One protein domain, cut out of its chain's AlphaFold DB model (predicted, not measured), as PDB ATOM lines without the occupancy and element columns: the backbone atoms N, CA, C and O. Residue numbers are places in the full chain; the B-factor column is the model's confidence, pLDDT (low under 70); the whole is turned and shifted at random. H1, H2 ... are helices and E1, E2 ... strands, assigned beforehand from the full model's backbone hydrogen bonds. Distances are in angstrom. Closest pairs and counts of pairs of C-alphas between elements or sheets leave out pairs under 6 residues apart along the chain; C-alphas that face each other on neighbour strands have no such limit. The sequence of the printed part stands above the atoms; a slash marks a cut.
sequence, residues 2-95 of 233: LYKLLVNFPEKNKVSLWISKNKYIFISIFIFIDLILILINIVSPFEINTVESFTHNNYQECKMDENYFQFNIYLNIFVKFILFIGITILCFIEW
ATOM      1  N   LEU A   2     -32.996  14.858   5.935       82.88
ATOM      2  CA  LEU A   2     -33.422  13.450   6.020       82.88
ATOM      3  C   LEU A   2     -34.676  13.225   6.888       82.88
ATOM      4  O   LEU A   2     -35.620  12.593   6.444       82.88
ATOM      5  N   TYR A   3     -34.719  13.816   8.088       87.06
ATOM      6  CA  TYR A   3     -35.905  13.780   8.956       87.06
ATOM      7  C   TYR A   3     -37.188  14.236   8.242       87.06
ATOM      8  O   TYR A   3     -38.216  13.586   8.358       87.06
ATOM      9  N   LYS A   4     -37.131  15.357   7.509       85.38
ATOM     10  CA  LYS A   4     -38.308  15.934   6.849       85.38
ATOM     11  C   LYS A   4     -38.790  15.041   5.706       85.38
ATOM     12  O   LYS A   4     -39.993  14.873   5.582       85.38
ATOM     13  N   LEU A   5     -37.859  14.444   4.957       85.75
ATOM     14  CA  LEU A   5     -38.176  13.457   3.921       85.75
ATOM     15  C   LEU A   5     -38.901  12.246   4.543       85.75
ATOM     16  O   LEU A   5     -40.040  11.927   4.230       85.75
ATOM     17  N   LEU A   6     -38.302  11.640   5.571       87.38
ATOM     18  CA  LEU A   6     -38.882  10.457   6.217       87.38
ATOM     19  C   LEU A   6     -40.248  10.708   6.865       87.38
ATOM     20  O   LEU A   6     -41.100   9.822   6.841       87.38
ATOM     21  N   VAL A   7     -40.469  11.892   7.441       86.81
ATOM     22  CA  VAL A   7     -41.773  12.259   8.013       86.81
ATOM     23  C   VAL A   7     -42.820  12.487   6.924       86.81
ATOM     24  O   VAL A   7     -43.959  12.058   7.087       86.81
ATOM     25  N   ASN A   8     -42.433  13.096   5.805       84.69
ATOM     26  CA  ASN A   8     -43.329  13.406   4.690       84.69
ATOM     27  C   ASN A   8     -43.460  12.255   3.682       84.69
ATOM     28  O   ASN A   8     -43.942  12.459   2.569       84.69
ATOM     29  N   PHE A   9     -43.051  11.042   4.068       86.56
ATOM     30  CA  PHE A   9     -43.150   9.875   3.206       86.56
ATOM     31  C   PHE A   9     -44.611   9.655   2.748       86.56
ATOM     32  O   PHE A   9     -45.520   9.729   3.580       86.56
ATOM     33  N   PRO A  10     -44.873   9.328   1.464       82.75
ATOM     34  CA  PRO A  10     -46.234   9.265   0.903       82.75
ATOM     35  C   PRO A  10     -47.172   8.225   1.529       82.75
ATOM     36  O   PRO A  10     -48.369   8.206   1.235       82.75
ATOM     37  N   GLU A  11     -46.623   7.301   2.311       84.75
ATOM     38  CA  GLU A  11     -47.345   6.239   3.000       84.75
ATOM     39  C   GLU A  11     -47.181   6.411   4.510       84.75
ATOM     40  O   GLU A  11     -46.065   6.518   5.025       84.75
ATOM     41  N   LYS A  12     -48.299   6.370   5.238       80.56
ATOM     42  CA  LYS A  12     -48.278   6.322   6.700       80.56
ATOM     43  C   LYS A  12     -47.675   4.988   7.139       80.56
ATOM     44  O   LYS A  12     -48.356   3.967   7.172       80.56
ATOM     45  N   ASN A  13     -46.396   4.992   7.494       87.00
ATOM     46  CA  ASN A  13     -45.724   3.841   8.081       87.00
ATOM     47  C   ASN A  13     -45.457   4.086   9.579       87.00
ATOM     48  O   ASN A  13     -45.338   5.217  10.056       87.00
ATOM     49  N   LYS A  14     -45.363   2.995  10.352       90.19
ATOM     50  CA  LYS A  14     -45.060   3.070  11.795       90.19
ATOM     51  C   LYS A  14     -43.729   3.786  12.057       90.19
ATOM     52  O   LYS A  14     -43.585   4.450  13.076       90.19
ATOM     53  N   VAL A  15     -42.786   3.670  11.118       88.81
ATOM     54  CA  VAL A  15     -41.457   4.288  11.180       88.81
ATOM     55  C   VAL A  15     -41.547   5.814  11.100       88.81
ATOM     56  O   VAL A  15     -41.058   6.480  12.001       88.81
ATOM     57  N   SER A  16     -42.223   6.381  10.101       89.31
ATOM     58  CA  SER A  16     -42.447   7.827   9.946       89.31
ATOM     59  C   SER A  16     -43.181   8.398  11.153       89.31
ATOM     60  O   SER A  16     -42.764   9.414  11.705       89.31
ATOM     61  N   LEU A  17     -44.209   7.695  11.646       91.56
ATOM     62  CA  LEU A  17     -44.943   8.116  12.842       91.56
ATOM     63  C   LEU A  17     -44.075   8.089  14.110       91.56
ATOM     64  O   LEU A  17     -44.231   8.927  14.998       91.56
ATOM     65  N   TRP A  18     -43.159   7.129  14.222       94.12
ATOM     66  CA  TRP A  18     -42.202   7.096  15.322       94.12
ATOM     67  C   TRP A  18     -41.164   8.217  15.197       94.12
ATOM     68  O   TRP A  18     -40.890   8.897  16.187       94.12
ATOM     69  N   ILE A  19     -40.637   8.449  13.990       91.94
ATOM     70  CA  ILE A  19     -39.662   9.508  13.702       91.94
ATOM     71  C   ILE A  19     -40.273  10.879  13.996       91.94
ATOM     72  O   ILE A  19     -39.628  11.688  14.659       91.94
ATOM     73  N   SER A  20     -41.513  11.133  13.568       91.75
ATOM     74  CA  SER A  20     -42.191  12.419  13.774       91.75
ATOM     75  C   SER A  20     -42.379  12.749  15.257       91.75
ATOM     76  O   SER A  20     -42.219  13.902  15.654       91.75
ATOM     77  N   LYS A  21     -42.631  11.732  16.091       94.62
ATOM     78  CA  LYS A  21     -42.705  11.873  17.552       94.62
ATOM     79  C   LYS A  21     -41.329  12.031  18.205       94.62
ATOM     80  O   LYS A  21     -41.206  12.752  19.189       94.62
ATOM     81  N   ASN A  22     -40.294  11.393  17.658       94.12
ATOM     82  CA  ASN A  22     -38.973  11.264  18.282       94.12
ATOM     83  C   ASN A  22     -37.848  11.922  17.463       94.12
ATOM     84  O   ASN A  22     -36.765  11.354  17.296       94.12
ATOM     85  N   LYS A  23     -38.078  13.147  16.972       91.69
ATOM     86  CA  LYS A  23     -37.154  13.880  16.086       91.69
ATOM     87  C   LYS A  23     -35.697  13.896  16.569       91.69
ATOM     88  O   LYS A  23     -34.791  13.637  15.780       91.69
ATOM     89  N   TYR A  24     -35.459  14.236  17.837       92.69
ATOM     90  CA  TYR A  24     -34.098  14.386  18.369       92.69
ATOM     91  C   TYR A  24     -33.397  13.047  18.571       92.69
ATOM     92  O   TYR A  24     -32.212  12.941  18.271       92.69
ATOM     93  N   ILE A  25     -34.133  12.018  18.997       94.06
ATOM     94  CA  ILE A  25     -33.599  10.659  19.152       94.06
ATOM     95  C   ILE A  25     -33.142  10.137  17.790       94.06
ATOM     96  O   ILE A  25     -32.022   9.655  17.659       94.06
ATOM     97  N   PHE A  26     -33.966  10.319  16.754       92.00
ATOM     98  CA  PHE A  26     -33.612   9.937  15.390       92.00
ATOM     99  C   PHE A  26     -32.310  10.603  14.915       92.00
ATOM    100  O   PHE A  26     -31.425   9.925  14.404       92.00
ATOM    101  N   ILE A  27     -32.164  11.916  15.118       90.62
ATOM    102  CA  ILE A  27     -30.941  12.647  14.743       90.62
ATOM    103  C   ILE A  27     -29.737  12.182  15.578       90.62
ATOM    104  O   ILE A  27     -28.647  12.010  15.034       90.62
ATOM    105  N   SER A  28     -29.936  11.941  16.875       92.81
ATOM    106  CA  SER A  28     -28.881  11.500  17.789       92.81
ATOM    107  C   SER A  28     -28.281  10.157  17.386       92.81
ATOM    108  O   SER A  28     -27.092   9.961  17.599       92.81
ATOM    109  N   ILE A  29     -29.058   9.254  16.777       93.38
ATOM    110  CA  ILE A  29     -28.547   7.960  16.300       93.38
ATOM    111  C   ILE A  29     -27.462   8.160  15.233       93.38
ATOM    112  O   ILE A  29     -26.410   7.536  15.321       93.38
ATOM    113  N   PHE A  30     -27.664   9.057  14.262       90.56
ATOM    114  CA  PHE A  30     -26.651   9.319  13.227       90.56
ATOM    115  C   PHE A  30     -25.393   9.965  13.804       90.56
ATOM    116  O   PHE A  30     -24.290   9.561  13.457       90.56
ATOM    117  N   ILE A  31     -25.564  10.924  14.719       93.19
ATOM    118  CA  ILE A  31     -24.436  11.556  15.415       93.19
ATOM    119  C   ILE A  31     -23.659  10.504  16.212       93.19
ATOM    120  O   ILE A  31     -22.435  10.497  16.194       93.19
ATOM    121  N   PHE A  32     -24.363   9.591  16.879       95.56
ATOM    122  CA  PHE A  32     -23.743   8.526  17.655       95.56
ATOM    123  C   PHE A  32     -22.967   7.538  16.775       95.56
ATOM    124  O   PHE A  32     -21.849   7.173  17.124       95.56
ATOM    125  N   ILE A  33     -23.507   7.160  15.610       93.06
ATOM    126  CA  ILE A  33     -22.787   6.340  14.619       93.06
ATOM    127  C   ILE A  33     -21.506   7.052  14.166       93.06
ATOM    128  O   ILE A  33     -20.443   6.435  14.145       93.06
ATOM    129  N   ASP A  34     -21.582   8.347  13.853       92.31
ATOM    130  CA  ASP A  34     -20.409   9.127  13.448       92.31
ATOM    131  C   ASP A  34     -19.367   9.231  14.574       92.31
ATOM    132  O   ASP A  34     -18.172   9.081  14.320       92.31
ATOM    133  N   LEU A  35     -19.800   9.414  15.824       94.81
ATOM    134  CA  LEU A  35     -18.908   9.416  16.986       94.81
ATOM    135  C   LEU A  35     -18.213   8.068  17.177       94.81
ATOM    136  O   LEU A  35     -17.012   8.046  17.431       94.81
ATOM    137  N   ILE A  36     -18.929   6.951  17.018       93.88
ATOM    138  CA  ILE A  36     -18.327   5.614  17.074       93.88
ATOM    139  C   ILE A  36     -17.246   5.474  16.001       93.88
ATOM    140  O   ILE A  36     -16.140   5.043  16.313       93.88
ATOM    141  N   LEU A  37     -17.529   5.876  14.759       92.19
ATOM    142  CA  LEU A  37     -16.542   5.816  13.678       92.19
ATOM    143  C   LEU A  37     -15.303   6.669  13.990       92.19
ATOM    144  O   LEU A  37     -14.182   6.237  13.736       92.19
ATOM    145  N   ILE A  38     -15.482   7.855  14.581       90.88
ATOM    146  CA  ILE A  38     -14.367   8.709  15.016       90.88
ATOM    147  C   ILE A  38     -13.555   8.034  16.128       90.88
ATOM    148  O   ILE A  38     -12.329   8.030  16.060       90.88
ATOM    149  N   LEU A  39     -14.212   7.438  17.125       91.81
ATOM    150  CA  LEU A  39     -13.533   6.741  18.219       91.81
ATOM    151  C   LEU A  39     -12.715   5.548  17.714       91.81
ATOM    152  O   LEU A  39     -11.584   5.366  18.155       91.81
ATOM    153  N   ILE A  40     -13.237   4.788  16.747       89.38
ATOM    154  CA  ILE A  40     -12.496   3.694  16.104       89.38
ATOM    155  C   ILE A  40     -11.219   4.231  15.432       89.38
ATOM    156  O   ILE A  40     -10.157   3.622  15.560       89.38
ATOM    157  N   ASN A  41     -11.275   5.400  14.785       85.88
ATOM    158  CA  ASN A  41     -10.083   6.005  14.180       85.88
ATOM    159  C   ASN A  41      -9.025   6.411  15.223       85.88
ATOM    160  O   ASN A  41      -7.835   6.314  14.940       85.88
ATOM    161  N   ILE A  42      -9.439   6.840  16.422       85.69
ATOM    162  CA  ILE A  42      -8.524   7.283  17.491       85.69
ATOM    163  C   ILE A  42      -7.774   6.108  18.130       85.69
ATOM    164  O   ILE A  42      -6.618   6.259  18.506       85.69
ATOM    165  N   VAL A  43      -8.408   4.939  18.250       85.38
ATOM    166  CA  VAL A  43      -7.816   3.749  18.897       85.38
ATOM    167  C   VAL A  43      -6.735   3.085  18.025       85.38
ATOM    168  O   VAL A  43      -6.097   2.123  18.446       85.38
ATOM    169  N   SER A  44      -6.491   3.596  16.819       79.44
ATOM    170  CA  SER A  44      -5.474   3.046  15.931       79.44
ATOM    171  C   SER A  44      -4.059   3.120  16.511       79.44
ATOM    172  O   SER A  44      -3.674   4.169  17.036       79.44
ATOM    173  N   PRO A  45      -3.251   2.056  16.366       80.06
ATOM    174  CA  PRO A  45      -1.838   2.114  16.700       80.06
ATOM    175  C   PRO A  45      -1.091   3.025  15.715       80.06
ATOM    176  O   PRO A  45      -1.107   2.810  14.501       80.06
ATOM    177  N   PHE A  46      -0.420   4.041  16.258       82.62
ATOM    178  CA  PHE A  46       0.573   4.836  15.540       82.62
ATOM    179  C   PHE A  46       1.963   4.352  15.939       82.62
ATOM    180  O   PHE A  46       2.298   4.338  17.126       82.62
ATOM    181  N   GLU A  47       2.771   3.980  14.953       83.44
ATOM    182  CA  GLU A  47       4.171   3.621  15.144       83.44
ATOM    183  C   GLU A  47       5.055   4.809  14.749       83.44
ATOM    184  O   GLU A  47       4.802   5.495  13.755       83.44
ATOM    185  N   ILE A  48       6.077   5.091  15.558       85.31
ATOM    186  CA  ILE A  48       7.062   6.135  15.261       85.31
ATOM    187  C   ILE A  48       8.213   5.469  14.516       85.31
ATOM    188  O   ILE A  48       8.950   4.678  15.106       85.31
ATOM    189  N   ASN A  49       8.389   5.828  13.250       84.31
ATOM    190  CA  ASN A  49       9.503   5.369  12.434       84.31
ATOM    191  C   ASN A  49      10.522   6.499  12.286       84.31
ATOM    192  O   ASN A  49      10.186   7.625  11.919       84.31
ATOM    193  N   THR A  50      11.786   6.216  12.584       85.50
ATOM    194  CA  THR A  50      12.895   7.120  12.267       85.50
ATOM    195  C   THR A  50      13.316   6.902  10.823       85.50
ATOM    196  O   THR A  50      13.803   5.825  10.480       85.50
ATOM    197  N   VAL A  51      13.148   7.925   9.989       84.12
ATOM    198  CA  VAL A  51      13.646   7.924   8.615       84.12
ATOM    199  C   VAL A  51      15.062   8.484   8.633       84.12
ATOM    200  O   VAL A  51      15.286   9.668   8.901       84.12
ATOM    201  N   GLU A  52      16.031   7.612   8.375       82.62
ATOM    202  CA  GLU A  52      17.425   8.005   8.199       82.62
ATOM    203  C   GLU A  52      17.608   8.554   6.781       82.62
ATOM    204  O   GLU A  52      17.380   7.854   5.792       82.62
ATOM    205  N   SER A  53      17.997   9.825   6.668       75.12
ATOM    206  CA  SER A  53      18.300  10.456   5.383       75.12
ATOM    207  C   SER A  53      19.803  10.657   5.245       75.12
ATOM    208  O   SER A  53      20.464  11.156   6.149       75.12
ATOM    209  N   PHE A  54      20.355  10.303   4.084       70.62
ATOM    210  CA  PHE A  54      21.779  10.496   3.784       70.62
ATOM    211  C   PHE A  54      22.172  11.973   3.612       70.62
ATOM    212  O   PHE A  54      23.353  12.303   3.681       70.62
ATOM    213  N   THR A  55      21.205  12.858   3.346       75.88
ATOM    214  CA  THR A  55      21.447  14.270   2.993       75.88
ATOM    215  C   THR A  55      20.763  15.269   3.923       75.88
ATOM    216  O   THR A  55      21.101  16.450   3.891       75.88
ATOM    217  N   HIS A  56      19.812  14.820   4.742       70.19
ATOM    218  CA  HIS A  56      19.095  15.636   5.722       70.19
ATOM    219  C   HIS A  56      19.238  15.041   7.121       70.19
ATOM    220  O   HIS A  56      19.532  13.862   7.279       70.19
ATOM    221  N   ASN A  57      18.987  15.860   8.143       75.88
ATOM    222  CA  ASN A  57      18.905  15.382   9.520       75.88
ATOM    223  C   ASN A  57      17.829  14.291   9.644       75.88
ATOM    224  O   ASN A  57      16.766  14.397   9.029       75.88
ATOM    225  N   ASN A  58      18.096  13.279  10.472       85.19
ATOM    226  CA  ASN A  58      17.125  12.237  10.805       85.19
ATOM    227  C   ASN A  58      15.821  12.873  11.304       85.19
ATOM    228  O   ASN A  58      15.849  13.743  12.182       85.19
ATOM    229  N   TYR A  59      14.690  12.422  10.770       84.44
ATOM    230  CA  TYR A  59      13.366  12.859  11.203       84.44
ATOM    231  C   TYR A  59      12.500  11.661  11.586       84.44
ATOM    232  O   TYR A  59      12.748  10.525  11.183       84.44
ATOM    233  N   GLN A  60      11.506  11.917  12.430       85.56
ATOM    234  CA  GLN A  60      10.541  10.918  12.872       85.56
ATOM    235  C   GLN A  60       9.238  11.121  12.111       85.56
ATOM    236  O   GLN A  60       8.707  12.233  12.080       85.56
ATOM    237  N   GLU A  61       8.723  10.051  11.518       85.19
ATOM    238  CA  GLU A  61       7.393  10.015  10.924       85.19
ATOM    239  C   GLU A  61       6.469   9.118  11.753       85.19
ATOM    240  O   GLU A  61       6.876   8.077  12.273       85.19
ATOM    241  N   CYS A  62       5.208   9.528  11.886       83.12
ATOM    242  CA  CYS A  62       4.172   8.682  12.465       83.12
ATOM    243  C   CYS A  62       3.544   7.867  11.337       83.12
ATOM    244  O   CYS A  62       2.796   8.416  10.522       83.12
ATOM    245  N   LYS A  63       3.823   6.565  11.305       82.19
ATOM    246  CA  LYS A  63       3.214   5.643  10.352       82.19
ATOM    247  C   LYS A  63       2.108   4.861  11.051       82.19
ATOM    248  O   LYS A  63       2.303   4.251  12.097       82.19
ATOM    249  N   MET A  64       0.911   4.929  10.487       84.50
ATOM    250  CA  MET A  64      -0.229   4.126  10.921       84.50
ATOM    251  C   MET A  64      -0.148   2.758  10.236       84.50
ATOM    252  O   MET A  64       0.321   2.688   9.096       84.50
ATOM    253  N   ASP A  65      -0.619   1.693  10.890       86.62
ATOM    254  CA  ASP A  65      -0.732   0.377  10.244       86.62
ATOM    255  C   ASP A  65      -1.575   0.501   8.962       86.62
ATOM    256  O   ASP A  65      -2.754   0.875   8.998       86.62
ATOM    257  N   GLU A  66      -0.952   0.204   7.817       84.62
ATOM    258  CA  GLU A  66      -1.535   0.375   6.487       84.62
ATOM    259  C   GLU A  66      -2.835  -0.426   6.329       84.62
ATOM    260  O   GLU A  66      -3.800   0.080   5.749       84.62
ATOM    261  N   ASN A  67      -2.905  -1.635   6.898       88.06
ATOM    262  CA  ASN A  67      -4.090  -2.487   6.802       88.06
ATOM    263  C   ASN A  67      -5.250  -1.910   7.618       88.06
ATOM    264  O   ASN A  67      -6.388  -1.840   7.142       88.06
ATOM    265  N   TYR A  68      -4.963  -1.459   8.842       88.00
ATOM    266  CA  TYR A  68      -5.960  -0.846   9.717       88.00
ATOM    267  C   TYR A  68      -6.474   0.476   9.138       88.00
ATOM    268  O   TYR A  68      -7.680   0.739   9.133       88.00
ATOM    269  N   PHE A  69      -5.568   1.306   8.621       86.88
ATOM    270  CA  PHE A  69      -5.903   2.581   8.003       86.88
ATOM    271  C   PHE A  69      -6.803   2.397   6.776       86.88
ATOM    272  O   PHE A  69      -7.866   3.020   6.690       86.88
ATOM    273  N   GLN A  70      -6.436   1.491   5.862       89.44
ATOM    274  CA  GLN A  70      -7.244   1.186   4.681       89.44
ATOM    275  C   GLN A  70      -8.626   0.649   5.064       89.44
ATOM    276  O   GLN A  70      -9.635   1.128   4.542       89.44
ATOM    277  N   PHE A  71      -8.695  -0.295   6.011       90.88
ATOM    278  CA  PHE A  71      -9.965  -0.840   6.489       90.88
ATOM    279  C   PHE A  71     -10.900   0.257   7.016       90.88
ATOM    280  O   PHE A  71     -12.069   0.308   6.629       90.88
ATOM    281  N   ASN A  72     -10.389   1.175   7.840       90.00
ATOM    282  CA  ASN A  72     -11.192   2.272   8.382       90.00
ATOM    283  C   ASN A  72     -11.658   3.258   7.317       90.00
ATOM    284  O   ASN A  72     -12.814   3.692   7.350       90.00
ATOM    285  N   ILE A  73     -10.800   3.581   6.347       89.88
ATOM    286  CA  ILE A  73     -11.193   4.405   5.202       89.88
ATOM    287  C   ILE A  73     -12.350   3.744   4.451       89.88
ATOM    288  O   ILE A  73     -13.372   4.394   4.215       89.88
ATOM    289  N   TYR A  74     -12.232   2.458   4.111       93.12
ATOM    290  CA  TYR A  74     -13.283   1.747   3.387       93.12
ATOM    291  C   TYR A  74     -14.579   1.648   4.190       93.12
ATOM    292  O   TYR A  74     -15.650   1.883   3.631       93.12
ATOM    293  N   LEU A  75     -14.500   1.372   5.494       92.69
ATOM    294  CA  LEU A  75     -15.662   1.332   6.379       92.69
ATOM    295  C   LEU A  75     -16.386   2.686   6.415       92.69
ATOM    296  O   LEU A  75     -17.609   2.740   6.273       92.69
ATOM    297  N   ASN A  76     -15.639   3.784   6.556       90.75
ATOM    298  CA  ASN A  76     -16.199   5.133   6.582       90.75
ATOM    299  C   ASN A  76     -16.871   5.480   5.243       90.75
ATOM    300  O   ASN A  76     -18.041   5.875   5.216       90.75
ATOM    301  N   ILE A  77     -16.179   5.235   4.124       91.19
ATOM    302  CA  ILE A  77     -16.728   5.424   2.774       91.19
ATOM    303  C   ILE A  77     -18.009   4.601   2.595       91.19
ATOM    304  O   ILE A  77     -19.013   5.128   2.117       91.19
ATOM    305  N   PHE A  78     -18.011   3.339   3.021       93.50
ATOM    306  CA  PHE A  78     -19.149   2.435   2.881       93.50
ATOM    307  C   PHE A  78     -20.384   2.914   3.658       93.50
ATOM    308  O   PHE A  78     -21.483   2.970   3.098       93.50
ATOM    309  N   VAL A  79     -20.220   3.332   4.918       92.69
ATOM    310  CA  VAL A  79     -21.328   3.872   5.726       92.69
ATOM    311  C   VAL A  79     -21.909   5.132   5.078       92.69
ATOM    312  O   VAL A  79     -23.131   5.256   4.943       92.69
ATOM    313  N   LYS A  80     -21.055   6.055   4.619       91.00
ATOM    314  CA  LYS A  80     -21.505   7.281   3.937       91.00
ATOM    315  C   LYS A  80     -22.184   6.972   2.600       91.00
ATOM    316  O   LYS A  80     -23.178   7.615   2.271       91.00
ATOM    317  N   PHE A  81     -21.714   5.961   1.874       91.50
ATOM    318  CA  PHE A  81     -22.306   5.510   0.617       91.50
ATOM    319  C   PHE A  81     -23.724   4.945   0.800       91.50
ATOM    320  O   PHE A  81     -24.630   5.310   0.050       91.50
ATOM    321  N   ILE A  82     -23.965   4.137   1.840       92.50
ATOM    322  CA  ILE A  82     -25.315   3.641   2.167       92.50
ATOM    323  C   ILE A  82     -26.267   4.803   2.476       92.50
ATOM    324  O   ILE A  82     -27.389   4.844   1.963       92.50
ATOM    325  N   LEU A  83     -25.824   5.763   3.295       91.50
ATOM    326  CA  LEU A  83     -26.622   6.948   3.622       91.50
ATOM    327  C   LEU A  83     -26.951   7.765   2.370       91.50
ATOM    328  O   LEU A  83     -28.087   8.214   2.209       91.50
ATOM    329  N   PHE A  84     -25.973   7.925   1.481       91.12
ATOM    330  CA  PHE A  84     -26.135   8.626   0.216       91.12
ATOM    331  C   PHE A  84     -27.207   7.970  -0.664       91.12
ATOM    332  O   PHE A  84     -28.156   8.648  -1.060       91.12
ATOM    333  N   ILE A  85     -27.130   6.651  -0.882       91.88
ATOM    334  CA  ILE A  85     -28.143   5.896  -1.638       91.88
ATOM    335  C   ILE A  85     -29.533   6.075  -1.019       91.88
ATOM    336  O   ILE A  85     -30.500   6.344  -1.733       91.88
ATOM    337  N   GLY A  86     -29.638   5.956   0.308       92.25
ATOM    338  CA  GLY A  86     -30.905   6.123   1.016       92.25
ATOM    339  C   GLY A  86     -31.532   7.500   0.778       92.25
ATOM    340  O   GLY A  86     -32.727   7.593   0.497       92.25
ATOM    341  N   ILE A  87     -30.725   8.566   0.827       91.88
ATOM    342  CA  ILE A  87     -31.185   9.930   0.536       91.88
ATOM    343  C   ILE A  87     -31.646  10.050  -0.918       91.88
ATOM    344  O   ILE A  87     -32.727  10.582  -1.155       91.88
ATOM    345  N   THR A  88     -30.877   9.540  -1.883       91.88
ATOM    346  CA  THR A  88     -31.235   9.613  -3.307       91.88
ATOM    347  C   THR A  88     -32.553   8.895  -3.603       91.88
ATOM    348  O   THR A  88     -33.386   9.438  -4.326       91.88
ATOM    349  N   ILE A  89     -32.789   7.720  -3.007       92.00
ATOM    350  CA  ILE A  89     -34.057   6.987  -3.156       92.00
ATOM    351  C   ILE A  89     -35.226   7.797  -2.579       92.00
ATOM    352  O   ILE A  89     -36.271   7.902  -3.220       92.00
ATOM    353  N   LEU A  90     -35.060   8.402  -1.400       91.69
ATOM    354  CA  LEU A  90     -36.098   9.251  -0.803       91.69
ATOM    355  C   LEU A  90     -36.376  10.495  -1.655       91.69
ATOM    356  O   LEU A  90     -37.535  10.814  -1.910       91.69
ATOM    357  N   CYS A  91     -35.332  11.162  -2.156       92.81
ATOM    358  CA  CYS A  91     -35.473  12.288  -3.080       92.81
ATOM    359  C   CYS A  91     -36.209  11.898  -4.359       92.81
ATOM    360  O   CYS A  91     -37.024  12.675  -4.848       92.81
ATOM    361  N   PHE A  92     -35.930  10.709  -4.895       93.06
ATOM    362  CA  PHE A  92     -36.634  10.192  -6.059       93.06
ATOM    363  C   PHE A  92     -38.122   9.995  -5.757       93.06
ATOM    364  O   PHE A  92     -38.962  10.478  -6.510       93.06
ATOM    365  N   ILE A  93     -38.463   9.356  -4.637       91.62
ATOM    366  CA  ILE A  93     -39.857   9.114  -4.239       91.62
ATOM    367  C   ILE A  93     -40.631  10.426  -4.041       91.62
ATOM    368  O   ILE A  93     -41.783  10.521  -4.450       91.62
ATOM    369  N   GLU A  94     -40.007  11.439  -3.442       91.62
ATOM    370  CA  GLU A  94     -40.660  12.716  -3.120       91.62
ATOM    371  C   GLU A  94     -40.570  13.780  -4.218       91.62
ATOM    372  O   GLU A  94     -41.033  14.903  -4.029       91.62
ATOM    373  N   TRP A  95     -39.979  13.459  -5.366       92.31
ATOM    374  CA  TRP A  95     -39.652  14.439  -6.403       92.31
ATOM    375  C   TRP A  95     -40.838  15.309  -6.852       92.31
ATOM    376  O   TRP A  95     -40.655  16.492  -7.148       92.31
TER     377      TRP A  95
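Overview. This is residues 2 to 95 of the 233 residues of the protein "G_PROTEIN_RECEP_F3_4 domain-containing protein" of Piromyces sp. (strain E2) (UniProt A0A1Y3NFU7). Two long helices, H3 and H4, run opposite ways side by side as a narrow V, and the antiparallel strand hairpin E1 and E2 carries the long axis on past the end where the two helices come together. At the wider end of the V the short helix H1 fills the space between H3 and H4, and H2 packs on H1. The printed part has 94 residues with four named helices and two named strands, in the order H1, H2, H3, E1, E2, H4, and its class is mostly helix. The one sheet has the order E1 - E2 and is antiparallel. The whole is extended, with a radius of gyration of the C-alphas of 21.3 A, and its outline is a rod with spans of 69 by 25 by 19 A.

Arrangement. Strands E1, residues 46 to 51, and E2, residues 59 to 64, are antiparallel neighbours and form a hairpin, with 146 degrees between their directions. The C-alphas of Thr 50 and Gln 60 face each other at 4.5 A. N 47 and O 63 are 2.9 A apart and N 63 and O 47 are 2.8 A apart, both within hydrogen-bond range. H3, residues 23 to 42, and H4, residues 66 to 93, only just touch, with 3 pairs of C-alphas within 8 A. They stand at a shallow tilt of 20 degrees and run opposite ways. Their closest C-alphas are those of Asn 41 and Asn 72, 7.0 A apart, and H3 and H4 touch with residues 37 to 41 of H3 and 72 to 76 of H4 alone. H1, residues 2 to 7, touches H4 at a steep tilt of 40 degrees, the same way, with the closest C-alphas those of Leu 5 and Leu 90, 6.7 A apart; of H4, residues 87 to 91 alone take part. H1 only just touches H3, with 3 pairs of C-alphas within 8 A, the closest being Tyr 3 and Lys 23 at 7.2 A; of H3, residues 23 to 27 alone take part. H2, residues 14 to 21, touches H1, with the closest C-alphas those of Val 7 and Ser 16, 4.9 A apart, at a steep tilt of 69 degrees, only just short of about perpendicular. H2 and H3 are close but not clearly touching, about perpendicular at 85 degrees, while H2 and H4 are apart. In H1, H2 and H4 every O i to N i+4 pair is within hydrogen-bond range, and in H3 15 of 16 are.

Along the chain. E1 measures 15.1 A from first to last C-alpha, beginning at C-alpha 46 at (0.573, 4.836, 15.540), and E2 measures 16.2 A. H4 is the longest helix, with 28 residues and 40.7 A, from C-alpha 66 at (-1.535, 0.375, 6.487) to C-alpha 93 at (-39.857, 9.114, -4.239). H3 has 20 residues and measures 29.4 A. H1 and H2 are short, at 8.7 A and 10.8 A; C-alpha 2, where H1 begins, is at (-33.422, 13.450, 6.020).

Size, cuts and confidence. The two C-alphas farthest apart are those of Lys 12 and Thr 55, at 70.3 A, while those of Leu 2 and Trp 95, the first and last printed, are 13.9 A apart. The printed part has no cut. The links H2 to H3, H3 to E1 and E2 to H4 are tight, the links H1 to H2 and E1 to E2 are short, and no link is long. The mean pLDDT of the printed part is 88.2, and no printed residue is under 70.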